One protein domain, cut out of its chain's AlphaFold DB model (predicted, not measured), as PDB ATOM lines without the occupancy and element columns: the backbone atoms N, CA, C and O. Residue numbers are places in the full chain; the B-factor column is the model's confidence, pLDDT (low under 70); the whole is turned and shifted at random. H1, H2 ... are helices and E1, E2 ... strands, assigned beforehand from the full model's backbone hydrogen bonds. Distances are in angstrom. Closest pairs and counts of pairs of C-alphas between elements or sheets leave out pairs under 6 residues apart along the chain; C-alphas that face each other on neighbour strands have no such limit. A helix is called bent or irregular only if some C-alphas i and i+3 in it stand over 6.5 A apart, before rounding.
ATOM      1  N   ASP A 331     122.716 165.715 123.401       98.31
ATOM      2  CA  ASP A 331     122.097 166.211 122.168       98.31
ATOM      3  C   ASP A 331     123.040 166.151 120.957       98.31
ATOM      4  O   ASP A 331     122.614 165.817 119.850       98.31
ATOM      5  N   ASP A 332     124.348 166.362 121.145       97.88
ATOM      6  CA  ASP A 332     125.336 166.138 120.079       97.88
ATOM      7  C   ASP A 332     125.343 164.688 119.590       97.88
ATOM      8  O   ASP A 332     125.537 164.437 118.399       97.88
ATOM      9  N   VAL A 333     125.132 163.724 120.493       97.69
ATOM     10  CA  VAL A 333     125.004 162.310 120.122       97.69
ATOM     11  C   VAL A 333     123.701 162.080 119.351       97.69
ATOM     12  O   VAL A 333     123.742 161.445 118.296       97.69
ATOM     13  N   ALA A 334     122.576 162.640 119.809       97.81
ATOM     14  CA  ALA A 334     121.278 162.522 119.136       97.81
ATOM     15  C   ALA A 334     121.313 163.084 117.704       97.81
ATOM     16  O   ALA A 334     120.904 162.414 116.753       97.81
ATOM     17  N   ARG A 335     121.903 164.273 117.516       97.62
ATOM     18  CA  ARG A 335     122.008 164.962 116.218       97.62
ATOM     19  C   ARG A 335     122.814 164.211 115.155       97.62
ATOM     20  O   ARG A 335     122.742 164.566 113.979       97.62
ATOM     21  N   ARG A 336     123.535 163.142 115.518       96.94
ATOM     22  CA  ARG A 336     124.161 162.227 114.544       96.94
ATOM     23  C   ARG A 336     123.127 161.493 113.684       96.94
ATOM     24  O   ARG A 336     123.480 160.996 112.617       96.94
ATOM     25  N   GLY A 337     121.880 161.396 114.147       96.00
ATOM     26  CA  GLY A 337     120.770 160.785 113.413       96.00
ATOM     27  C   GLY A 337     120.859 159.263 113.257       96.00
ATOM     28  O   GLY A 337     120.131 158.672 112.463       96.00
ATOM     29  N   ALA A 338     121.774 158.615 113.981       95.50
ATOM     30  CA  ALA A 338     121.934 157.168 113.965       95.50
ATOM     31  C   ALA A 338     121.049 156.523 115.035       95.50
ATOM     32  O   ALA A 338     120.958 157.031 116.149       95.50
ATOM     33  N   CYS A 339     120.473 155.356 114.734       95.25
ATOM     34  CA  CYS A 339     119.808 154.538 115.747       95.25
ATOM     35  C   CYS A 339     120.852 153.801 116.606       95.25
ATOM     36  O   CYS A 339     121.089 152.605 116.444       95.25
ATOM     37  N   SER A 340     121.577 154.557 117.433       95.19
ATOM     38  CA  SER A 340     122.704 154.086 118.238       95.19
ATOM     39  C   SER A 340     122.934 155.007 119.432       95.19
ATOM     40  O   SER A 340     122.931 156.224 119.281       95.19
ATOM     41  N   THR A 341     123.221 154.422 120.590       96.12
ATOM     42  CA  THR A 341     123.608 155.131 121.822       96.12
ATOM     43  C   THR A 341     125.128 155.234 121.992       96.12
ATOM     44  O   THR A 341     125.624 155.616 123.046       96.12
ATOM     45  N   SER A 342     125.900 154.901 120.950       96.00
ATOM     46  CA  SER A 342     127.363 155.010 120.970       96.00
ATOM     47  C   SER A 342     127.815 156.423 121.347       96.00
ATOM     48  O   SER A 342     127.482 157.387 120.652       96.00
ATOM     49  N   GLY A 343     128.668 156.528 122.362       95.56
ATOM     50  CA  GLY A 343     129.155 157.791 122.911       95.56
ATOM     51  C   GLY A 343     128.461 158.216 124.206       95.56
ATOM     52  O   GLY A 343     128.896 159.203 124.785       95.56
ATOM     53  N   LEU A 344     127.423 157.501 124.662       97.06
ATOM     54  CA  LEU A 344     126.762 157.739 125.950       97.06
ATOM     55  C   LEU A 344     127.271 156.839 127.082       97.06
ATOM     56  O   LEU A 344     126.717 156.875 128.175       97.06
ATOM     57  N   GLU A 345     128.298 156.016 126.855       95.19
ATOM     58  CA  GLU A 345     128.704 154.982 127.813       95.19
ATOM     59  C   GLU A 345     128.958 155.538 129.233       95.19
ATOM     60  O   GLU A 345     128.601 154.886 130.211       95.19
ATOM     61  N   GLY A 346     129.500 156.758 129.351       95.62
ATOM     62  CA  GLY A 346     129.744 157.424 130.634       95.62
ATOM     63  C   GLY A 346     128.465 157.865 131.354       95.62
ATOM     64  O   GLY A 346     128.203 157.419 132.473       95.62
ATOM     65  N   ILE A 347     127.632 158.695 130.714       97.69
ATOM     66  CA  ILE A 347     126.385 159.163 131.341       97.69
ATOM     67  C   ILE A 347     125.387 158.023 131.577       97.69
ATOM     68  O   ILE A 347     124.711 158.007 132.605       97.69
ATOM     69  N   SER A 348     125.314 157.035 130.683       96.94
ATOM     70  CA  SER A 348     124.436 155.876 130.867       96.94
ATOM     71  C   SER A 348     124.890 155.014 132.051       96.94
ATOM     72  O   SER A 348     124.055 154.528 132.809       96.94
ATOM     73  N   ALA A 349     126.196 154.869 132.296       93.75
ATOM     74  CA  ALA A 349     126.671 154.209 133.513       93.75
ATOM     75  C   ALA A 349     126.258 154.981 134.782       93.75
ATOM     76  O   ALA A 349     125.725 154.379 135.712       93.75
ATOM     77  N   GLN A 350     126.420 156.309 134.798       95.75
ATOM     78  CA  GLN A 350     126.035 157.141 135.947       95.75
ATOM     79  C   GLN A 350     124.529 157.137 136.217       95.75
ATOM     80  O   GLN A 350     124.121 157.072 137.371       95.75
ATOM     81  N   LEU A 351     123.695 157.190 135.177       96.88
ATOM     82  CA  LEU A 351     122.240 157.143 135.336       96.88
ATOM     83  C   LEU A 351     121.749 155.768 135.787       96.88
ATOM     84  O   LEU A 351     120.829 155.695 136.598       96.88
ATOM     85  N   ALA A 352     122.359 154.691 135.285       94.56
ATOM     86  CA  ALA A 352     122.079 153.349 135.778       94.56
ATOM     87  C   ALA A 352     122.398 153.245 137.276       94.56
ATOM     88  O   ALA A 352     121.581 152.731 138.037       94.56
ATOM     89  N   GLU A 353     123.543 153.782 137.700       93.06
ATOM     90  CA  GLU A 353     123.944 153.780 139.105       93.06
ATOM     91  C   GLU A 353     123.032 154.659 139.966       93.06
ATOM     92  O   GLU A 353     122.480 154.184 140.950       93.06
ATOM     93  N   ALA A 354     122.751 155.893 139.542       94.31
ATOM     94  CA  ALA A 354     121.840 156.790 140.251       94.31
ATOM     95  C   ALA A 354     120.445 156.167 140.437       94.31
ATOM     96  O   ALA A 354     119.858 156.255 141.515       94.31
ATOM     97  N   GLN A 355     119.918 155.479 139.419       95.38
ATOM     98  CA  GLN A 355     118.627 154.800 139.528       95.38
ATOM     99  C   GLN A 355     118.677 153.584 140.470       95.38
ATOM    100  O   GLN A 355     117.695 153.317 141.165       95.38
ATOM    101  N   ARG A 356     119.808 152.870 140.541       92.56
ATOM    102  CA  ARG A 356     120.034 151.806 141.536       92.56
ATOM    103  C   ARG A 356     120.125 152.370 142.953       92.56
ATOM    104  O   ARG A 356     119.512 151.803 143.846       92.56
ATOM    105  N   CYS A 357     120.790 153.507 143.140       92.38
ATOM    106  CA  CYS A 357     120.880 154.191 144.432       92.38
ATOM    107  C   CYS A 357     119.516 154.690 144.927       92.38
ATOM    108  O   CYS A 357     119.209 154.600 146.111       92.38
ATOM    109  N   LEU A 358     118.650 155.163 144.022       91.62
ATOM    110  CA  LEU A 358     117.279 155.552 144.371       91.62
ATOM    111  C   LEU A 358     116.438 154.399 144.920       91.62
ATOM    112  O   LEU A 358     115.508 154.620 145.701       91.62
ATOM    113  N   ARG A 359     116.704 153.184 144.440       91.44
ATOM    114  CA  ARG A 359     115.925 151.983 144.724       91.44
ATOM    115  C   ARG A 359     116.873 150.806 144.878       91.44
ATOM    116  O   ARG A 359     116.990 149.967 143.977       91.44
ATOM    117  N   SER A 360     117.521 150.752 146.033       88.50
ATOM    118  CA  SER A 360     118.371 149.636 146.419       88.50
ATOM    119  C   SER A 360     117.669 148.296 146.172       88.50
ATOM    120  O   SER A 360     116.491 148.102 146.479       88.50
ATOM    121  N   GLY A 361     118.368 147.380 145.498       85.94
ATOM    122  CA  GLY A 361     117.844 146.057 145.140       85.94
ATOM    123  C   GLY A 361     116.770 146.014 144.040       85.94
ATOM    124  O   GLY A 361     116.373 144.918 143.644       85.94
ATOM    125  N   ALA A 362     116.310 147.147 143.491       88.88
ATOM    126  CA  ALA A 362     115.285 147.135 142.441       88.88
ATOM    127  C   ALA A 362     115.799 146.609 141.099       88.88
ATOM    128  O   ALA A 362     115.010 146.077 140.320       88.88
ATOM    129  N   PHE A 363     117.102 146.727 140.841       94.75
ATOM    130  CA  PHE A 363     117.751 146.190 139.651       94.75
ATOM    131  C   PHE A 363     118.822 145.180 140.040       94.75
ATOM    132  O   PHE A 363     119.644 145.419 140.922       94.75
ATOM    133  N   VAL A 364     118.833 144.066 139.324       94.75
ATOM    134  CA  VAL A 364     119.795 142.979 139.457       94.75
ATOM    135  C   VAL A 364     120.395 142.671 138.096       94.75
ATOM    136  O   VAL A 364     119.766 142.884 137.053       94.75
ATOM    137  N   ARG A 365     121.618 142.145 138.092       95.81
ATOM    138  CA  ARG A 365     122.241 141.676 136.857       95.81
ATOM    139  C   ARG A 365     121.575 140.386 136.379       95.81
ATOM    140  O   ARG A 365     121.322 139.488 137.178       95.81
ATOM    141  N   PHE A 366     121.323 140.272 135.076       97.19
ATOM    142  CA  PHE A 366     120.840 139.029 134.453       97.19
ATOM    143  C   PHE A 366     121.913 138.291 133.641       97.19
ATOM    144  O   PHE A 366     121.665 137.176 133.184       97.19
ATOM    145  N   ALA A 367     123.086 138.901 133.450       95.19
ATOM    146  CA  ALA A 367     124.220 138.321 132.738       95.19
ATOM    147  C   ALA A 367     125.538 138.540 133.517       95.19
ATOM    148  O   ALA A 367     125.685 139.589 134.161       95.19
ATOM    149  N   PRO A 368     126.507 137.602 133.427       95.38
ATOM    150  CA  PRO A 368     126.521 136.404 132.567       95.38
ATOM    151  C   PRO A 368     125.546 135.295 133.015       95.38
ATOM    152  O   PRO A 368     125.248 135.162 134.195       95.38
ATOM    153  N   HIS A 369     125.034 134.510 132.058       95.75
ATOM    154  CA  HIS A 369     124.200 133.321 132.297       95.75
ATOM    155  C   HIS A 369     124.338 132.354 131.096       95.75
ATOM    156  O   HIS A 369     124.262 132.833 129.964       95.75
ATOM    157  N   PRO A 370     124.493 131.020 131.269       94.69
ATOM    158  CA  PRO A 370     124.790 130.086 130.164       94.69
ATOM    159  C   PRO A 370     123.777 130.102 129.008       94.69
ATOM    160  O   PRO A 370     124.128 129.920 127.846       94.69
ATOM    161  N   GLY A 371     122.505 130.350 129.321       96.75
ATOM    162  CA  GLY A 371     121.431 130.474 128.333       96.75
ATOM    163  C   GLY A 371     121.201 131.893 127.798       96.75
ATOM    164  O   GLY A 371     120.211 132.105 127.106       96.75
ATOM    165  N   VAL A 372     122.043 132.878 128.129       98.31
ATOM    166  CA  VAL A 372     121.865 134.283 127.723       98.31
ATOM    167  C   VAL A 372     123.149 134.831 127.104       98.31
ATOM    168  O   VAL A 372     124.215 134.812 127.709       98.31
ATOM    169  N   THR A 373     123.046 135.388 125.903       98.19
ATOM    170  CA  THR A 373     124.140 136.080 125.212       98.19
ATOM    171  C   THR A 373     123.725 137.511 124.898       98.19
ATOM    172  O   THR A 373     122.653 137.739 124.340       98.19
ATOM    173  N   LEU A 374     124.575 138.485 125.221       97.88
ATOM    174  CA  LEU A 374     124.354 139.886 124.858       97.88
ATOM    175  C   LEU A 374     124.849 140.132 123.430       97.88
ATOM    176  O   LEU A 374     125.927 139.675 123.054       97.88
ATOM    177  N   SER A 375     124.077 140.859 122.623       96.75
ATOM    178  CA  SER A 375     124.449 141.177 121.237       96.75
ATOM    179  C   SER A 375     125.627 142.151 121.141       96.75
ATOM    180  O   SER A 375     126.293 142.220 120.108       96.75
ATOM    181  N   SER A 376     125.868 142.928 122.200       94.50
ATOM    182  CA  SER A 376     126.963 143.886 122.303       94.50
ATOM    183  C   SER A 376     127.266 144.213 123.765       94.50
ATOM    184  O   SER A 376     126.427 144.011 124.642       94.50
ATOM    185  N   SER A 377     128.438 144.793 124.018       89.38
ATOM    186  CA  SER A 377     128.821 145.321 125.334       89.38
ATOM    187  C   SER A 377     128.021 146.554 125.773       89.38
ATOM    188  O   SER A 377     128.145 146.973 126.917       89.38
ATOM    189  N   ARG A 378     127.202 147.140 124.887       89.62
ATOM    190  CA  ARG A 378     126.345 148.298 125.195       89.62
ATOM    191  C   ARG A 378     124.999 147.912 125.800       89.62
ATOM    192  O   ARG A 378     124.230 148.785 126.180       89.62
ATOM    193  N   VAL A 379     124.680 146.621 125.851       95.06
ATOM    194  CA  VAL A 379     123.482 146.164 126.553       95.06
ATOM    195  C   VAL A 379     123.745 146.283 128.047       95.06
ATOM    196  O   VAL A 379     124.605 145.580 128.570       95.06
ATOM    197  N   HIS A 380     122.992 147.140 128.735       94.44
ATOM    198  CA  HIS A 380     123.041 147.211 130.191       94.44
ATOM    199  C   HIS A 380     122.406 145.942 130.772       94.44
ATOM    200  O   HIS A 380     121.200 145.736 130.598       94.44
ATOM    201  N   PRO A 381     123.175 145.067 131.449       96.56
ATOM    202  CA  PRO A 381     122.708 143.740 131.827       96.56
ATOM    203  C   PRO A 381     121.847 143.767 133.096       96.56
ATOM    204  O   PRO A 381     121.929 142.849 133.906       96.56
ATOM    205  N   TYR A 382     121.035 144.808 133.279       97.00
ATOM    206  CA  TYR A 382     120.193 145.018 134.450       97.00
ATOM    207  C   TYR A 382     118.723 144.777 134.113       97.00
ATOM    208  O   TYR A 382     118.251 145.154 133.041       97.00
ATOM    209  N   LEU A 383     118.004 144.154 135.041       98.25
ATOM    210  CA  LEU A 383     116.550 144.000 135.036       98.25
ATOM    211  C   LEU A 383     116.031 144.062 136.476       98.25
ATOM    212  O   LEU A 383     116.802 143.908 137.418       98.25
ATOM    213  N   GLN A 384     114.726 144.227 136.666       98.00
ATOM    214  CA  GLN A 384     114.095 143.916 137.947       98.00
ATOM    215  C   GLN A 384     114.243 142.427 138.257       98.00
ATOM    216  O   GLN A 384     114.276 141.606 137.339       98.00
ATOM    217  N   ALA A 385     114.290 142.064 139.542       96.50
ATOM    218  CA  ALA A 385     114.478 140.672 139.962       96.50
ATOM    219  C   ALA A 385     113.457 139.717 139.320       96.50
ATOM    220  O   ALA A 385     113.848 138.726 138.710       96.50
ATOM    221  N   SER A 386     112.172 140.076 139.327       97.56
ATOM    222  CA  SER A 386     111.114 139.283 138.687       97.56
ATOM    223  C   SER A 386     111.281 139.152 137.166       97.56
ATOM    224  O   SER A 386     110.990 138.099 136.602       97.56
ATOM    225  N   ALA A 387     111.781 140.193 136.494       98.62
ATOM    226  CA  ALA A 387     112.042 140.162 135.058       98.62
ATOM    227  C   ALA A 387     113.286 139.321 134.726       98.62
ATOM    228  O   ALA A 387     113.265 138.562 133.758       98.62
ATOM    229  N   ARG A 388     114.346 139.395 135.548       98.38
ATOM    230  CA  ARG A 388     115.510 138.499 135.461       98.38
ATOM    231  C   ARG A 388     115.078 137.042 135.610       98.38
ATOM    232  O   ARG A 388     115.466 136.222 134.787       98.38
ATOM    233  N   ASP A 389     114.285 136.729 136.631       98.06
ATOM    234  CA  ASP A 389     113.878 135.352 136.923       98.06
ATOM    235  C   ASP A 389     113.042 134.768 135.773       98.06
ATOM    236  O   ASP A 389     113.278 133.637 135.343       98.06
ATOM    237  N   ALA A 390     112.142 135.568 135.188       98.62
ATOM    238  CA  ALA A 390     111.416 135.199 133.972       98.62
ATOM    239  C   ALA A 390     112.361 134.964 132.777       98.62
ATOM    240  O   ALA A 390     112.235 133.966 132.060       98.62
ATOM    241  N   LEU A 391     113.350 135.842 132.581       98.69
ATOM    242  CA  LEU A 391     114.347 135.700 131.521       98.69
ATOM    243  C   LEU A 391     115.165 134.409 131.678       98.69
ATOM    244  O   LEU A 391     115.364 133.682 130.706       98.69
ATOM    245  N   HIS A 392     115.617 134.097 132.894       98.56
ATOM    246  CA  HIS A 392     116.378 132.882 133.202       98.56
ATOM    247  C   HIS A 392     115.524 131.618 133.049       98.56
ATOM    248  O   HIS A 392     115.988 130.633 132.474       98.56
ATOM    249  N   ALA A 393     114.249 131.653 133.448       98.31
ATOM    250  CA  ALA A 393     113.313 130.553 133.215       98.31
ATOM    251  C   ALA A 393     113.085 130.283 131.716       98.31
ATOM    252  O   ALA A 393     113.016 129.126 131.291       98.31
ATOM    253  N   ALA A 394     113.015 131.334 130.892       98.50
ATOM    254  CA  ALA A 394     112.969 131.191 129.440       98.50
ATOM    255  C   ALA A 394     114.298 130.653 128.878       98.50
ATOM    256  O   ALA A 394     114.283 129.774 128.014       98.50
ATOM    257  N   ALA A 395     115.435 131.116 129.407       98.38
ATOM    258  CA  ALA A 395     116.775 130.668 129.024       98.38
ATOM    259  C   ALA A 395     117.011 129.169 129.294       98.38
ATOM    260  O   ALA A 395     117.753 128.511 128.569       98.38
ATOM    261  N   ALA A 396     116.340 128.596 130.300       97.88
ATOM    262  CA  ALA A 396     116.372 127.157 130.574       97.88
ATOM    263  C   ALA A 396     115.734 126.307 129.455       97.88
ATOM    264  O   ALA A 396     115.929 125.094 129.407       97.88
ATOM    265  N   ARG A 397     114.969 126.926 128.544       98.12
ATOM    266  CA  ARG A 397     114.325 126.264 127.396       98.12
ATOM    267  C   ARG A 397     115.059 126.491 126.072       98.12
ATOM    268  O   ARG A 397     114.665 125.911 125.062       98.12
ATOM    269  N   GLY A 398     116.093 127.330 126.058       98.12
ATOM    270  CA  GLY A 398     116.876 127.646 124.867       98.12
ATOM    271  C   GLY A 398     117.717 128.909 125.040       98.12
ATOM    272  O   GLY A 398     117.474 129.720 125.926       98.12
ATOM    273  N   SER A 399     118.709 129.099 124.172       98.31
ATOM    274  CA  SER A 399     119.597 130.262 124.248       98.31
ATOM    275  C   SER A 399     118.882 131.552 123.830       98.31
ATOM    276  O   SER A 399     118.332 131.636 122.733       98.31
ATOM    277  N   LEU A 400     118.939 132.587 124.664       98.62
ATOM    278  CA  LEU A 400     118.458 133.939 124.380       98.62
ATOM    279  C   LEU A 400     119.596 134.818 123.856       98.62
ATOM    280  O   LEU A 400     120.646 134.918 124.487       98.62
ATOM    281  N   ARG A 401     119.369 135.525 122.744       98.50
ATOM    282  CA  ARG A 401     120.247 136.608 122.278       98.50
ATOM    283  C   ARG A 401     119.605 137.954 122.591       98.50
ATOM    284  O   ARG A 401     118.656 138.336 121.914       98.50
ATOM    285  N   ILE A 402     120.116 138.675 123.581       98.50
ATOM    286  CA  ILE A 402     119.546 139.944 124.048       98.50
ATOM    287  C   ILE A 402     120.161 141.107 123.276       98.50
ATOM    288  O   ILE A 402     121.369 141.333 123.331       98.50
ATOM    289  N   ASN A 403     119.319 141.832 122.545       97.62
ATOM    290  CA  ASN A 403     119.687 143.014 121.776       97.62
ATOM    291  C   ASN A 403     119.685 144.284 122.626       97.62
ATOM    292  O   ASN A 403     120.502 145.171 122.395       97.62
ATOM    293  N   SER A 404     118.748 144.373 123.568       97.62
ATOM    294  CA  SER A 404     118.609 145.487 124.499       97.62
ATOM    295  C   SER A 404     117.845 145.016 125.747       97.62
ATOM    296  O   SER A 404     117.125 144.019 125.693       97.62
ATOM    297  N   ALA A 405     118.051 145.683 126.880       98.12
ATOM    298  CA  ALA A 405     117.407 145.373 128.159       98.12
ATOM    299  C   ALA A 405     117.129 146.689 128.897       98.12
ATOM    300  O   ALA A 405     116.503 147.573 128.313       98.12
ATOM    301  N   PHE A 406     117.617 146.879 130.125       98.19
ATOM    302  CA  PHE A 406     117.553 148.189 130.766       98.19
ATOM    303  C   PHE A 406     118.178 149.278 129.880       98.19
ATOM    304  O   PHE A 406     119.221 149.084 129.251       98.19
ATOM    305  N   ARG A 407     117.504 150.424 129.814       97.94
ATOM    306  CA  ARG A 407     117.918 151.589 129.034       97.94
ATOM    307  C   ARG A 407     117.775 152.826 129.897       97.94
ATOM    308  O   ARG A 407     116.710 153.040 130.471       97.94
ATOM    309  N   THR A 408     118.810 153.651 129.955       98.06
ATOM    310  CA  THR A 408     118.750 154.880 130.750       98.06
ATOM    311  C   THR A 408     117.878 155.946 130.094       98.06
ATOM    312  O   THR A 408     117.499 155.848 128.922       98.06
ATOM    313  N   LEU A 409     117.573 157.009 130.844       98.56
ATOM    314  CA  LEU A 409     116.873 158.168 130.293       98.56
ATOM    315  C   LEU A 409     117.668 158.825 129.145       98.56
ATOM    316  O   LEU A 409     117.068 159.183 128.133       98.56
ATOM    317  N   ALA A 410     119.002 158.921 129.255       98.56
ATOM    318  CA  ALA A 410     119.868 159.491 128.215       98.56
ATOM    319  C   ALA A 410     119.899 158.638 126.938       98.56
ATOM    320  O   ALA A 410     119.768 159.165 125.831       98.56
ATOM    321  N   ASP A 411     120.000 157.313 127.078       98.25
ATOM    322  CA  ASP A 411     119.896 156.400 125.937       98.25
ATOM    323  C   ASP A 411     118.552 156.572 125.219       98.25
ATOM    324  O   ASP A 411     118.497 156.651 123.991       98.25
ATOM    325  N   GLN A 412     117.454 156.656 125.982       98.50
ATOM    326  CA  GLN A 412     116.123 156.844 125.410       98.50
ATOM    327  C   GLN A 412     115.980 158.207 124.719       98.50
ATOM    328  O   GLN A 412     115.378 158.261 123.646       98.50
ATOM    329  N   TYR A 413     116.566 159.273 125.277       98.62
ATOM    330  CA  TYR A 413     116.635 160.590 124.638       98.62
ATOM    331  C   TYR A 413     117.282 160.500 123.257       98.62
ATOM    332  O   TYR A 413     116.678 160.913 122.269       98.62
ATOM    333  N   VAL A 414     118.472 159.900 123.153       98.31
ATOM    334  CA  VAL A 414     119.175 159.793 121.865       98.31
ATOM    335  C   VAL A 414     118.369 158.986 120.853       98.31
ATOM    336  O   VAL A 414     118.227 159.411 119.707       98.31
ATOM    337  N   LEU A 415     117.798 157.847 121.252       97.38
ATOM    338  CA  LEU A 415     117.011 157.024 120.333       97.38
ATOM    339  C   LEU A 415     115.763 157.764 119.831       97.38
ATOM    340  O   LEU A 415     115.467 157.682 118.639       97.38
ATOM    341  N   TYR A 416     115.082 158.514 120.701       97.88
ATOM    342  CA  TYR A 416     113.912 159.320 120.343       97.88
ATOM    343  C   TYR A 416     114.274 160.504 119.430       97.88
ATOM    344  O   TYR A 416     113.722 160.634 118.337       97.88
ATOM    345  N   HIS A 417     115.248 161.330 119.823       97.88
ATOM    346  CA  HIS A 417     115.592 162.562 119.101       97.88
ATOM    347  C   HIS A 417     116.480 162.348 117.870       97.88
ATOM    348  O   HIS A 417     116.557 163.232 117.019       97.88
ATOM    349  N   SER A 418     117.115 161.182 117.716       97.00
ATOM    350  CA  SER A 418     117.891 160.883 116.504       97.00
ATOM    351  C   SER A 418     117.038 160.882 115.232       97.00
ATOM    352  O   SER A 418     117.565 161.069 114.136       97.00
ATOM    353  N   GLY A 419     115.736 160.592 115.339       93.12
ATOM    354  CA  GLY A 419     114.870 160.333 114.185       93.12
ATOM    355  C   GLY A 419     115.283 159.108 113.350       93.12
ATOM    356  O   GLY A 419     114.644 158.808 112.342       93.12
ATOM    357  N   GLY A 420     116.342 158.392 113.749       92.00
ATOM    358  CA  GLY A 420     116.850 157.203 113.067       92.00
ATOM    359  C   GLY A 420     116.195 155.909 113.549       92.00
ATOM    360  O   GLY A 420     116.293 154.887 112.869       92.00
ATOM    361  N   CYS A 421     115.527 155.937 114.705       92.62
ATOM    362  CA  CYS A 421     114.820 154.795 115.276       92.62
ATOM    363  C   CYS A 421     113.312 154.911 115.032       92.62
ATOM    364  O   CYS A 421     112.689 155.888 115.434       92.62
ATOM    365  N   GLY A 422     112.702 153.904 114.400       88.19
ATOM    366  CA  GLY A 422     111.293 153.972 113.988       88.19
ATOM    367  C   GLY A 422     110.252 153.851 115.113       88.19
ATOM    368  O   GLY A 422     109.107 154.232 114.898       88.19
ATOM    369  N   LEU A 423     110.616 153.310 116.283       91.56
ATOM    370  CA  LEU A 423     109.680 152.977 117.375       91.56
ATOM    371  C   LEU A 423     110.175 153.430 118.759       91.56
ATOM    372  O   LEU A 423     109.803 152.861 119.781       91.56
ATOM    373  N   ALA A 424     111.034 154.447 118.821       95.75
ATOM    374  CA  ALA A 424     111.493 154.961 120.106       95.75
ATOM    375  C   ALA A 424     110.355 155.708 120.827       95.75
ATOM    376  O   ALA A 424     109.809 156.675 120.299       95.75
ATOM    377  N   ALA A 425     110.007 155.275 122.040       97.31
ATOM    378  CA  ALA A 425     109.083 156.007 122.906       97.31
ATOM    379  C   ALA A 425     109.676 157.358 123.348       97.31
ATOM    380  O   ALA A 425     110.899 157.529 123.388       97.31
ATOM    381  N   ARG A 426     108.812 158.304 123.737       98.12
ATOM    382  CA  ARG A 426     109.256 159.547 124.383       98.12
ATOM    383  C   ARG A 426     110.061 159.206 125.652       98.12
ATOM    384  O   ARG A 426     109.702 158.244 126.343       98.12
ATOM    385  N   PRO A 427     111.145 159.928 125.981       98.56
ATOM    386  CA  PRO A 427     111.870 159.677 127.223       98.56
ATOM    387  C   PRO A 427     110.946 159.809 128.438       98.56
ATOM    388  O   PRO A 427     110.024 160.620 128.452       98.56
ATOM    389  N   GLY A 428     111.137 158.931 129.421       98.06
ATOM    390  CA  GLY A 428     110.213 158.794 130.551       98.06
ATOM    391  C   GLY A 428     108.972 157.946 130.247       98.06
ATOM    392  O   GLY A 428     108.213 157.669 131.163       98.06
ATOM    393  N   GLN A 429     108.774 157.482 129.004       98.31
ATOM    394  CA  GLN A 429     107.643 156.625 128.602       98.31
ATOM    395  C   GLN A 429     108.074 155.222 128.132       98.31
ATOM    396  O   GLN A 429     107.247 154.327 127.946       98.31
ATOM    397  N   SER A 430     109.379 154.967 127.994       98.12
ATOM    398  CA  SER A 430     109.899 153.662 127.568       98.12
ATOM    399  C   SER A 430     109.881 152.646 128.710       98.12
ATOM    400  O   SER A 430     110.405 152.902 129.792       98.12
ATOM    401  N   ASN A 431     109.316 151.460 128.485       98.12
ATOM    402  CA  ASN A 431     109.342 150.372 129.471       98.12
ATOM    403  C   ASN A 431     110.754 149.799 129.706       98.12
ATOM    404  O   ASN A 431     111.002 149.257 130.786       98.12
ATOM    405  N   HIS A 432     111.713 149.992 128.794       98.38
ATOM    406  CA  HIS A 432     113.125 149.662 129.045       98.38
ATOM    407  C   HIS A 432     113.721 150.437 130.227       98.38
ATOM    408  O   HIS A 432     114.559 149.900 130.949       98.38
ATOM    409  N   GLN A 433     113.238 151.656 130.491       98.31
ATOM    410  CA  GLN A 433     113.674 152.468 131.637       98.31
ATOM    411  C   GLN A 433     113.244 151.887 132.985       98.31
ATOM    412  O   GLN A 433     113.724 152.311 134.034       98.31
ATOM    413  N   THR A 434     112.335 150.912 132.969       98.06
ATOM    414  CA  THR A 434     111.889 150.246 134.191       98.06
ATOM    415  C   THR A 434     112.726 149.022 134.542       98.06
ATOM    416  O   THR A 434     112.571 148.492 135.634       98.06
ATOM    417  N   GLY A 435     113.567 148.524 133.628       98.00
ATOM    418  CA  GLY A 435     114.257 147.239 133.794       98.00
ATOM    419  C   GLY A 435     113.337 146.021 133.694       98.00
ATOM    420  O   GLY A 435     113.676 144.962 134.208       98.00
ATOM    421  N   ARG A 436     112.166 146.145 133.069       98.31
ATOM    422  CA  ARG A 436     111.278 145.003 132.803       98.31
ATOM    423  C   ARG A 436     111.320 144.520 131.352       98.31
ATOM    424  O   ARG A 436     110.917 143.398 131.070       98.31
ATOM    425  N   ALA A 437     111.744 145.385 130.433       98.50
ATOM    426  CA  ALA A 437     111.672 145.116 129.006       98.50
ATOM    427  C   ALA A 437     112.986 144.550 128.465       98.50
ATOM    428  O   ALA A 437     114.071 144.966 128.881       98.50
ATOM    429  N   VAL A 438     112.870 143.631 127.509       98.69
ATOM    430  CA  VAL A 438     113.994 143.040 126.780       98.69
ATOM    431  C   VAL A 438     113.676 142.949 125.293       98.69
ATOM    432  O   VAL A 438     112.580 142.545 124.907       98.69
ATOM    433  N   ASP A 439     114.673 143.251 124.465       98.38
ATOM    434  CA  ASP A 439     114.636 142.982 123.030       98.38
ATOM    435  C   ASP A 439     115.417 141.707 122.730       98.38
ATOM    436  O   ASP A 439     116.614 141.617 123.015       98.38
ATOM    437  N   VAL A 440     114.772 140.722 122.111       98.62
ATOM    438  CA  VAL A 440     115.341 139.388 121.889       98.62
ATOM    439  C   VAL A 440     115.595 139.169 120.398       98.62
ATOM    440  O   VAL A 440     114.686 139.020 119.585       98.62
ATOM    441  N   GLY A 441     116.864 139.097 120.008       98.12
ATOM    442  CA  GLY A 441     117.289 138.977 118.614       98.12
ATOM    443  C   GLY A 441     116.971 137.636 117.952       98.12
ATOM    444  O   GLY A 441     117.110 137.528 116.735       98.12
ATOM    445  N   ASN A 442     116.582 136.617 118.718       98.12
ATOM    446  CA  ASN A 442     116.043 135.343 118.234       98.12
ATOM    447  C   ASN A 442     114.603 135.107 118.733       98.12
ATOM    448  O   ASN A 442     114.227 133.974 119.039       98.12
ATOM    449  N   TYR A 443     113.801 136.179 118.804       98.25
ATOM    450  CA  TYR A 443     112.446 136.160 119.369       98.25
ATOM    451  C   TYR A 443     111.562 135.040 118.821       98.25
ATOM    452  O   TYR A 443     110.826 134.433 119.582       98.25
ATOM    453  N   SER A 444     111.628 134.728 117.522       98.12
ATOM    454  CA  SER A 444     110.728 133.743 116.912       98.12
ATOM    455  C   SER A 444     110.889 132.350 117.522       98.12
ATOM    456  O   SER A 444     109.899 131.645 117.689       98.12
ATOM    457  N   ALA A 445     112.117 131.981 117.898       98.31
ATOM    458  CA  ALA A 445     112.417 130.724 118.576       98.31
ATOM    459  C   ALA A 445     112.080 130.775 120.075       98.31
ATOM    460  O   ALA A 445     111.661 129.772 120.644       98.31
ATOM    461  N   MET A 446     112.247 131.940 120.707       98.50
ATOM    462  CA  MET A 446     112.149 132.087 122.164       98.50
ATOM    463  C   MET A 446     110.812 132.647 122.663       98.50
ATOM    464  O   MET A 446     110.570 132.623 123.867       98.50
ATOM    465  N   ARG A 447     109.914 133.095 121.775       98.62
ATOM    466  CA  ARG A 447     108.644 133.751 122.133       98.62
ATOM    467  C   ARG A 447     107.822 132.903 123.093       98.62
ATOM    468  O   ARG A 447     107.496 133.367 124.176       98.62
ATOM    469  N   SER A 448     107.551 131.646 122.741       98.50
ATOM    470  CA  SER A 448     106.736 130.762 123.583       98.50
ATOM    471  C   SER A 448     107.385 130.450 124.932       98.50
ATOM    472  O   SER A 448     106.674 130.195 125.898       98.50
ATOM    473  N   ALA A 449     108.719 130.464 125.024       98.56
ATOM    474  CA  ALA A 449     109.421 130.292 126.294       98.56
ATOM    475  C   ALA A 449     109.306 131.541 127.182       98.56
ATOM    476  O   ALA A 449     109.049 131.404 128.373       98.56
ATOM    477  N   LEU A 450     109.438 132.737 126.598       98.75
ATOM    478  CA  LEU A 450     109.279 134.019 127.295       98.75
ATOM    479  C   LEU A 450     107.834 134.245 127.755       98.75
ATOM    480  O   LEU A 450     107.612 134.598 128.909       98.75
ATOM    481  N   GLU A 451     106.850 133.967 126.897       98.69
ATOM    482  CA  GLU A 451     105.423 134.026 127.250       98.69
ATOM    483  C   GLU A 451     105.084 133.036 128.372       98.69
ATOM    484  O   GLU A 451     104.417 133.394 129.339       98.69
ATOM    485  N   ALA A 452     105.612 131.807 128.306       98.50
ATOM    486  CA  ALA A 452     105.439 130.822 129.375       98.50
ATOM    487  C   ALA A 452     106.124 131.221 130.696       98.50
ATOM    488  O   ALA A 452     105.736 130.716 131.747       98.50
ATOM    489  N   ALA A 453     107.127 132.102 130.649       98.56
ATOM    490  CA  ALA A 453     107.789 132.671 131.821       98.56
ATOM    491  C   ALA A 453     107.110 133.956 132.338       98.56
ATOM    492  O   ALA A 453     107.588 134.563 133.294       98.56
ATOM    493  N   GLY A 454     105.992 134.370 131.731       98.50
ATOM    494  CA  GLY A 454     105.202 135.525 132.158       98.50
ATOM    495  C   GLY A 454     105.540 136.838 131.450       98.50
ATOM    496  O   GLY A 454     105.005 137.873 131.837       98.50
ATOM    497  N   CYS A 455     106.396 136.830 130.423       98.75
ATOM    498  CA  CYS A 455     106.638 138.023 129.615       98.75
ATOM    499  C   CYS A 455     105.537 138.225 128.565       98.75
ATOM    500  O   CYS A 455     105.111 137.291 127.891       98.75
ATOM    501  N   THR A 456     105.112 139.467 128.372       98.56
ATOM    502  CA  THR A 456     104.138 139.863 127.353       98.56
ATOM    503  C   THR A 456     104.864 140.262 126.076       98.56
ATOM    504  O   THR A 456     105.704 141.161 126.082       98.56
ATOM    505  N   TRP A 457     104.546 139.603 124.965       98.50
ATOM    506  CA  TRP A 457     105.069 139.971 123.652       98.50
ATOM    507  C   TRP A 457     104.323 141.191 123.097       98.50
ATOM    508  O   TRP A 457     103.093 141.190 123.049       98.50
ATOM    509  N   LEU A 458     105.047 142.212 122.620       97.00
ATOM    510  CA  LEU A 458     104.432 143.447 122.102       97.00
ATOM    511  C   LEU A 458     103.756 143.267 120.724       97.00
ATOM    512  O   LEU A 458     103.129 144.181 120.184       97.00
ATOM    513  N   GLY A 459     103.849 142.068 120.149       96.94
ATOM    514  CA  GLY A 459     103.192 141.712 118.902       96.94
ATOM    515  C   GLY A 459     103.994 142.101 117.664       96.94
ATOM    516  O   GLY A 459     105.186 142.383 117.702       96.94
ATOM    517  N   SER A 460     103.330 142.104 116.508       96.56
ATOM    518  CA  SER A 460     103.999 142.280 115.213       96.56
ATOM    519  C   SER A 460     104.521 143.693 114.948       96.56
ATOM    520  O   SER A 460     105.287 143.875 114.005       96.56
ATOM    521  N   ARG A 461     104.085 144.694 115.728       94.75
ATOM    522  CA  ARG A 461     104.568 146.077 115.598       94.75
ATOM    523  C   ARG A 461     106.020 146.196 116.053       94.75
ATOM    524  O   ARG A 461     106.765 146.936 115.426       94.75
ATOM    525  N   ASP A 462     106.401 145.437 117.076       96.62
ATOM    526  CA  ASP A 462     107.781 145.311 117.534       96.62
ATOM    527  C   ASP A 462     108.078 143.851 117.924       96.62
ATOM    528  O   ASP A 462     107.973 143.464 119.090       96.62
ATOM    529  N   PRO A 463     108.391 142.989 116.938       97.38
ATOM    530  CA  PRO A 463     108.460 141.550 117.167       97.38
ATOM    531  C   PRO A 463     109.548 141.119 118.150       97.38
ATOM    532  O   PRO A 463     109.455 140.023 118.697       97.38
ATOM    533  N   VAL A 464     110.585 141.934 118.357       97.81
ATOM    534  CA  VAL A 464     111.686 141.593 119.266       97.81
ATOM    535  C   VAL A 464     111.391 141.968 120.713       97.81
ATOM    536  O   VAL A 464     112.073 141.446 121.591       97.81
ATOM    537  N   HIS A 465     110.386 142.811 120.953       98.38
ATOM    538  CA  HIS A 465     110.118 143.425 122.247       98.38
ATOM    539  C   HIS A 465     109.262 142.533 123.151       98.38
ATOM    540  O   HIS A 465     108.158 142.110 122.788       98.38
ATOM    541  N   PHE A 466     109.741 142.320 124.375       98.75
ATOM    542  CA  PHE A 466     109.004 141.664 125.451       98.75
ATOM    543  C   PHE A 466     108.985 142.533 126.701       98.75
ATOM    544  O   PHE A 466     109.987 143.142 127.070       98.75
ATOM    545  N   ASP A 467     107.842 142.546 127.375       98.56
ATOM    546  CA  ASP A 467     107.630 143.210 128.654       98.56
ATOM    547  C   ASP A 467     107.445 142.141 129.748       98.56
ATOM    548  O   ASP A 467     106.454 141.413 129.747       98.56
ATOM    549  N   CYS A 468     108.436 141.961 130.621       98.69
ATOM    550  CA  CYS A 468     108.458 140.899 131.632       98.69
ATOM    551  C   CYS A 468     107.905 141.366 132.997       98.69
ATOM    552  O   CYS A 468     107.760 142.567 133.229       98.69
ATOM    553  N   PRO A 469     107.592 140.446 133.935       98.69
ATOM    554  CA  PRO A 469     107.005 140.806 135.225       98.69
ATOM    555  C   PRO A 469     107.834 141.838 136.005       98.69
ATOM    556  O   PRO A 469     109.043 141.671 136.179       98.69
ATOM    557  N   GLY A 470     107.186 142.881 136.526       97.38
ATOM    558  CA  GLY A 470     107.829 143.937 137.312       97.38
ATOM    559  C   GLY A 470     106.908 145.125 137.611       97.38
ATOM    560  O   GLY A 470     105.791 145.217 137.106       97.38
ATOM    561  N   THR A 471     107.390 146.057 138.434       97.31
ATOM    562  CA  THR A 471     106.685 147.300 138.834       97.31
ATOM    563  C   THR A 471     107.092 148.479 137.962       97.31
ATOM    564  O   THR A 471     108.130 148.408 137.301       97.31
ATOM    565  N   ASP A 472     106.239 149.494 137.778       97.56
ATOM    566  CA  ASP A 472     106.585 150.605 136.871       97.56
ATOM    567  C   ASP A 472     107.573 151.526 137.578       97.56
ATOM    568  O   ASP A 472     107.392 151.867 138.742       97.56
ATOM    569  N   ARG A 473     108.666 151.838 136.887       97.31
ATOM    570  CA  ARG A 473     109.835 152.550 137.415       97.31
ATOM    571  C   ARG A 473     110.301 153.648 136.463       97.31
ATOM    572  O   ARG A 473     111.432 154.114 136.567       97.31
ATOM    573  N   ARG A 474     109.455 154.059 135.509       98.06
ATOM    574  CA  ARG A 474     109.803 155.135 134.571       98.06
ATOM    575  C   ARG A 474     110.047 156.459 135.293       98.06
ATOM    576  O   ARG A 474     111.007 157.145 134.957       98.06
ATOM    577  N   SER A 475     109.240 156.771 136.308       98.12
ATOM    578  CA  SER A 475     109.429 157.954 137.158       98.12
ATOM    579  C   SER A 475     110.753 157.912 137.922       98.12
ATOM    580  O   SER A 475     111.443 158.923 137.986       98.12
ATOM    581  N   ASP A 476     111.170 156.740 138.415       97.38
ATOM    582  CA  ASP A 476     112.469 156.570 139.081       97.38
ATOM    583  C   ASP A 476     113.642 156.865 138.113       97.38
ATOM    584  O   ASP A 476     114.630 157.470 138.518       97.38
ATOM    585  N   ALA A 477     113.533 156.518 136.821       98.06
ATOM    586  CA  ALA A 477     114.554 156.855 135.817       98.06
ATOM    587  C   ALA A 477     114.661 158.368 135.553       98.06
ATOM    588  O   ALA A 477     115.749 158.884 135.293       98.06
ATOM    589  N   VAL A 478     113.532 159.080 135.606       98.56
ATOM    590  CA  VAL A 478     113.499 160.542 135.471       98.56
ATOM    591  C   VAL A 478     114.055 161.215 136.724       98.56
ATOM    592  O   VAL A 478     114.919 162.083 136.616       98.56
ATOM    593  N   LEU A 479     113.635 160.753 137.902       97.56
ATOM    594  CA  LEU A 479     114.113 161.241 139.192       97.56
ATOM    595  C   LEU A 479     115.628 161.051 139.348       97.56
ATOM    596  O   LEU A 479     116.311 161.945 139.847       97.56
ATOM    597  N   ALA A 480     116.170 159.922 138.873       97.06
ATOM    598  CA  ALA A 480     117.609 159.652 138.887       97.06
ATOM    599  C   ALA A 480     118.388 160.737 138.138       97.06
ATOM    600  O   ALA A 480     119.387 161.251 138.639       97.06
ATOM    601  N   PHE A 481     117.902 161.123 136.956       98.38
ATOM    602  CA  PHE A 481     118.495 162.210 136.190       98.38
ATOM    603  C   PHE A 481     118.331 163.567 136.885       98.38
ATOM    604  O   PHE A 481     119.296 164.319 136.956       98.38
ATOM    605  N   GLN A 482     117.145 163.878 137.416       98.06
ATOM    606  CA  GLN A 482     116.889 165.157 138.088       98.06
ATOM    607  C   GLN A 482     117.823 165.374 139.288       98.06
ATOM    608  O   GLN A 482     118.428 166.439 139.413       98.06
ATOM    609  N   ARG A 483     118.028 164.339 140.113       96.56
ATOM    610  CA  ARG A 483     119.000 164.367 141.216       96.56
ATOM    611  C   ARG A 483     120.429 164.524 140.729       96.56
ATOM    612  O   ARG A 483     121.146 165.402 141.204       96.56
ATOM    613  N   LEU A 484     120.830 163.708 139.752       96.88
ATOM    614  CA  LEU A 484     122.172 163.768 139.174       96.88
ATOM    615  C   LEU A 484     122.472 165.163 138.599       96.88
ATOM    616  O   LEU A 484     123.565 165.694 138.804       96.88
ATOM    617  N   TRP A 485     121.498 165.775 137.923       97.81
ATOM    618  CA  TRP A 485     121.598 167.138 137.418       97.81
ATOM    619  C   TRP A 485     121.797 168.138 138.560       97.81
ATOM    620  O   TRP A 485     122.776 168.884 138.541       97.81
ATOM    621  N   ASN A 486     120.925 168.112 139.573       96.69
ATOM    622  CA  ASN A 486     120.940 169.059 140.690       96.69
ATOM    623  C   ASN A 486     122.232 168.996 141.521       96.69
ATOM    624  O   ASN A 486     122.734 170.038 141.938       96.69
ATOM    625  N   VAL A 487     122.808 167.808 141.724       94.94
ATOM    626  CA  VAL A 487     124.095 167.638 142.432       94.94
ATOM    627  C   VAL A 487     125.261 168.298 141.682       94.94
ATOM    628  O   VAL A 487     126.224 168.770 142.298       94.94
ATOM    629  N   ASN A 488     125.172 168.344 140.351       96.12
ATOM    630  CA  ASN A 488     126.197 168.909 139.477       96.12
ATOM    631  C   ASN A 488     125.912 170.359 139.041       96.12
ATOM    632  O   ASN A 488     126.815 170.989 138.499       96.12
ATOM    633  N   HIS A 489     124.706 170.885 139.291       96.88
ATOM    634  CA  HIS A 489     124.269 172.240 138.916       96.88
ATOM    635  C   HIS A 489     123.473 172.893 140.059       96.88
ATOM    636  O   HIS A 489     122.256 173.087 139.939       96.88
ATOM    637  N   PRO A 490     124.118 173.225 141.192       95.94
ATOM    638  CA  PRO A 490     123.427 173.800 142.347       95.94
ATOM    639  C   PRO A 490     122.735 175.144 142.050       95.94
ATOM    640  O   PRO A 490     121.797 175.516 142.754       95.94
ATOM    641  N   GLU A 491     123.157 175.852 141.002       97.06
ATOM    642  CA  GLU A 491     122.605 177.126 140.533       97.06
ATOM    643  C   GLU A 491     121.546 177.017 139.415       97.06
ATOM    644  O   GLU A 491     120.863 178.003 139.143       97.06
ATOM    645  N   ASP A 492     121.364 175.849 138.785       97.62
ATOM    646  CA  ASP A 492     120.338 175.583 137.746       97.62
ATOM    647  C   ASP A 492     119.521 174.345 138.130       97.62
ATOM    648  O   ASP A 492     119.450 173.364 137.390       97.62
ATOM    649  N   ARG A 493     118.938 174.358 139.334       97.88
ATOM    650  CA  ARG A 493     118.160 173.219 139.834       97.88
ATOM    651  C   ARG A 493     116.846 173.048 139.079       97.88
ATOM    652  O   ARG A 493     116.173 174.015 138.726       97.88
ATOM    653  N   ILE A 494     116.447 171.794 138.909       97.88
ATOM    654  CA  ILE A 494     115.144 171.387 138.379       97.88
ATOM    655  C   ILE A 494     114.346 170.633 139.447       97.88
ATOM    656  O   ILE A 494     114.914 170.163 140.436       97.88
ATOM    657  N   ALA A 495     113.026 170.532 139.265       97.75
ATOM    658  CA  ALA A 495     112.174 169.747 140.154       97.75
ATOM    659  C   ALA A 495     112.601 168.268 140.149       97.75
ATOM    660  O   ALA A 495     112.968 167.731 139.107       97.75
ATOM    661  N   GLU A 496     112.555 167.628 141.317       97.12
ATOM    662  CA  GLU A 496     112.846 166.202 141.526       97.12
ATOM    663  C   GLU A 496     111.536 165.430 141.736       97.12
ATOM    664  O   GLU A 496     111.295 164.825 142.778       97.12
ATOM    665  N   ASP A 497     110.644 165.520 140.757       97.44
ATOM    666  CA  ASP A 497     109.278 164.989 140.800       97.44
ATOM    667  C   ASP A 497     109.106 163.670 140.024       97.44
ATOM    668  O   ASP A 497     108.038 163.058 140.052       97.44
ATOM    669  N   GLY A 498     110.146 163.215 139.318       97.38
ATOM    670  CA  GLY A 498     110.079 162.056 138.432       97.38
ATOM    671  C   GLY A 498     109.260 162.289 137.156       97.38
ATOM    672  O   GLY A 498     108.979 161.326 136.437       97.38
ATOM    673  N   ALA A 499     108.882 163.534 136.846       98.19
ATOM    674  CA  ALA A 499     108.125 163.893 135.654       98.19
ATOM    675  C   ALA A 499     109.046 164.360 134.514       98.19
ATOM    676  O   ALA A 499     109.902 165.241 134.656       98.19
ATOM    677  N   TYR A 500     108.876 163.762 133.333       98.44
ATOM    678  CA  TYR A 500     109.625 164.175 132.147       98.44
ATOM    679  C   TYR A 500     108.916 165.346 131.454       98.44
ATOM    680  O   TYR A 500     108.023 165.145 130.631       98.44
ATOM    681  N   GLY A 501     109.315 166.570 131.807       98.00
ATOM    682  CA  GLY A 501     108.831 167.813 131.198       98.00
ATOM    683  C   GLY A 501     109.887 168.543 130.349       98.00
ATOM    684  O   GLY A 501     111.055 168.143 130.338       98.00
ATOM    685  N   PRO A 502     109.515 169.656 129.682       97.94
ATOM    686  CA  PRO A 502     110.422 170.437 128.827       97.94
ATOM    687  C   PRO A 502     111.692 170.919 129.543       97.94
ATOM    688  O   PRO A 502     112.768 171.007 128.950       97.94
ATOM    689  N   ILE A 503     111.583 171.208 130.843       98.44
ATOM    690  CA  ILE A 503     112.719 171.596 131.681       98.44
ATOM    691  C   ILE A 503     113.700 170.425 131.811       98.44
ATOM    692  O   ILE A 503     114.858 170.579 131.424       98.44
ATOM    693  N   THR A 504     113.240 169.251 132.259       98.69
ATOM    694  CA  THR A 504     114.045 168.020 132.351       98.69
ATOM    695  C   THR A 504     114.700 167.672 131.012       98.69
ATOM    696  O   THR A 504     115.904 167.429 130.959       98.69
ATOM    697  N   GLU A 505     113.937 167.723 129.920       98.62
ATOM    698  CA  GLU A 505     114.414 167.469 128.556       98.62
ATOM    699  C   GLU A 505     115.560 168.404 128.149       98.62
ATOM    700  O   GLU A 505     116.616 167.950 127.712       98.62
ATOM    701  N   SER A 506     115.397 169.713 128.362       98.44
ATOM    702  CA  SER A 506     116.420 170.715 128.042       98.44
ATOM    703  C   SER A 506     117.729 170.501 128.817       98.44
ATOM    704  O   SER A 506     118.820 170.752 128.298       98.44
ATOM    705  N   ARG A 507     117.652 170.021 130.062       98.56
ATOM    706  CA  ARG A 507     118.834 169.719 130.884       98.56
ATOM    707  C   ARG A 507     119.488 168.414 130.443       98.56
ATOM    708  O   ARG A 507     120.711 168.349 130.318       98.56
ATOM    709  N   LEU A 508     118.683 167.407 130.114       98.69
ATOM    710  CA  LEU A 508     119.182 166.142 129.590       98.69
ATOM    711  C   LEU A 508     119.925 166.352 128.267       98.69
ATOM    712  O   LEU A 508     121.023 165.836 128.104       98.69
ATOM    713  N   ALA A 509     119.400 167.199 127.381       98.62
ATOM    714  CA  ALA A 509     120.049 167.587 126.131       98.62
ATOM    715  C   ALA A 509     121.460 168.175 126.340       98.62
ATOM    716  O   ALA A 509     122.389 167.843 125.604       98.62
ATOM    717  N   ARG A 510     121.634 169.022 127.367       98.38
ATOM    718  CA  ARG A 510     122.905 169.697 127.708       98.38
ATOM    719  C   ARG A 510     123.874 168.837 128.523       98.38
ATOM    720  O   ARG A 510     125.004 169.251 128.759       98.38
ATOM    721  N   THR A 511     123.446 167.660 128.963       98.44
ATOM    722  CA  THR A 511     124.257 166.778 129.806       98.44
ATOM    723  C   THR A 511     125.506 166.304 129.053       98.44
ATOM    724  O   THR A 511     125.379 165.907 127.892       98.44
TER     725      THR A 511
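This is residues 331 to 511 of the 716 residues of the protein "VanY domain-containing protein" of Myxococcales bacterium (UniProt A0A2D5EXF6). Look for two lobes along the longest axis: a small twisted four-stranded sheet between H3 on one face and H6 on the opposite face, and a cluster of crossed helices in which H2, H4, H7 and H8 meet, with little H1 on H4. The short H5 lies between the lobes, grazing the sheet and touching H7. The printed part has 181 residues, with the order H1 H2 E1 H3 E2 H4 H5 E3 H6 E4 H7 H8, and its class is mixed, helices and strands. The sheet runs E1 E2 E3 E4 and is mixed. The whole is compact, with a radius of gyration of the C-alphas of 16.0 A, yet elongated in outline, 53 by 35 by 25 A.

Find C-alpha 372 at (121.865, 134.283, 127.723), where E1, residues 372 to 374, begins. E2 is residues 400 to 404, 11.5 A long; E3 is 437 to 440 and E4 is 465 to 467. H3, residues 385 to 395, runs 15.0 A; H6, 443 to 452, runs 13.3 A and is irregular, with C-alphas 445 and 448 7.6 A apart. H5 is 431 to 434. H1, residues 331 to 334, begins at C-alpha 331, at (122.097, 166.211, 122.168). H2, 345 to 358, runs 20.1 A; H4, 409 to 417, 12.1 A; H7, 474 to 488, 22.0 A. H8, 502 to 510, runs 12.6 A and ends at (122.905, 169.697, 127.708).

Start at the sheet. E1 and E2 are parallel, with N 373 and O 400 2.8 A apart; E2 and E3 are antiparallel, with N 403 and O 439 at 2.8 A; E3 and E4 are antiparallel, with N 466 and O 438 at 2.9 A. E1, H3 and E2 form a strand-helix-strand unit, two parallel neighbour strands with a helix between, and its crossover is left-handed. H3 is on the sheet at a height of 8.8 A, over E3; H6, on the opposite face, has a height of 7.7 A. H3 and H6 touch, closest at the C-alphas of Ala 394 and Ala 449, 4.8 A, at a steep tilt of 57 degrees, opposite ways. H5 touches residues 474 to 477 of H7, closest at the C-alphas of Thr 434 and Arg 474, 5.3 A. Go on to H2 and H7, which touch at the C-alphas of Gln 355 and Ala 480, 5.0 A, only just about perpendicular at 72 degrees. H1 touches H4, closest at the C-alphas of Ala 334 and Val 414, 4.4 A. H4 and H8 only just touch, with 3 pairs of C-alphas within 8 A, closest at those of Ala 410 and Leu 508, 6.8 A. Every O i to N i+4 pair is within hydrogen-bond range in H2, H3, H4 and H8; H6 has 4 of 6 and H7 10 of 11, while H1 and H5 are too short for such a pair.

The C-alphas of Arg 397 and Glu 491, the two farthest apart, are 53.2 A apart. The printed part has no cut. The links H2 to E1, H4 to H5, H6 to E4 and H7 to H8 are long. The mean pLDDT of the printed part is 96.9, and no printed residue is under 70.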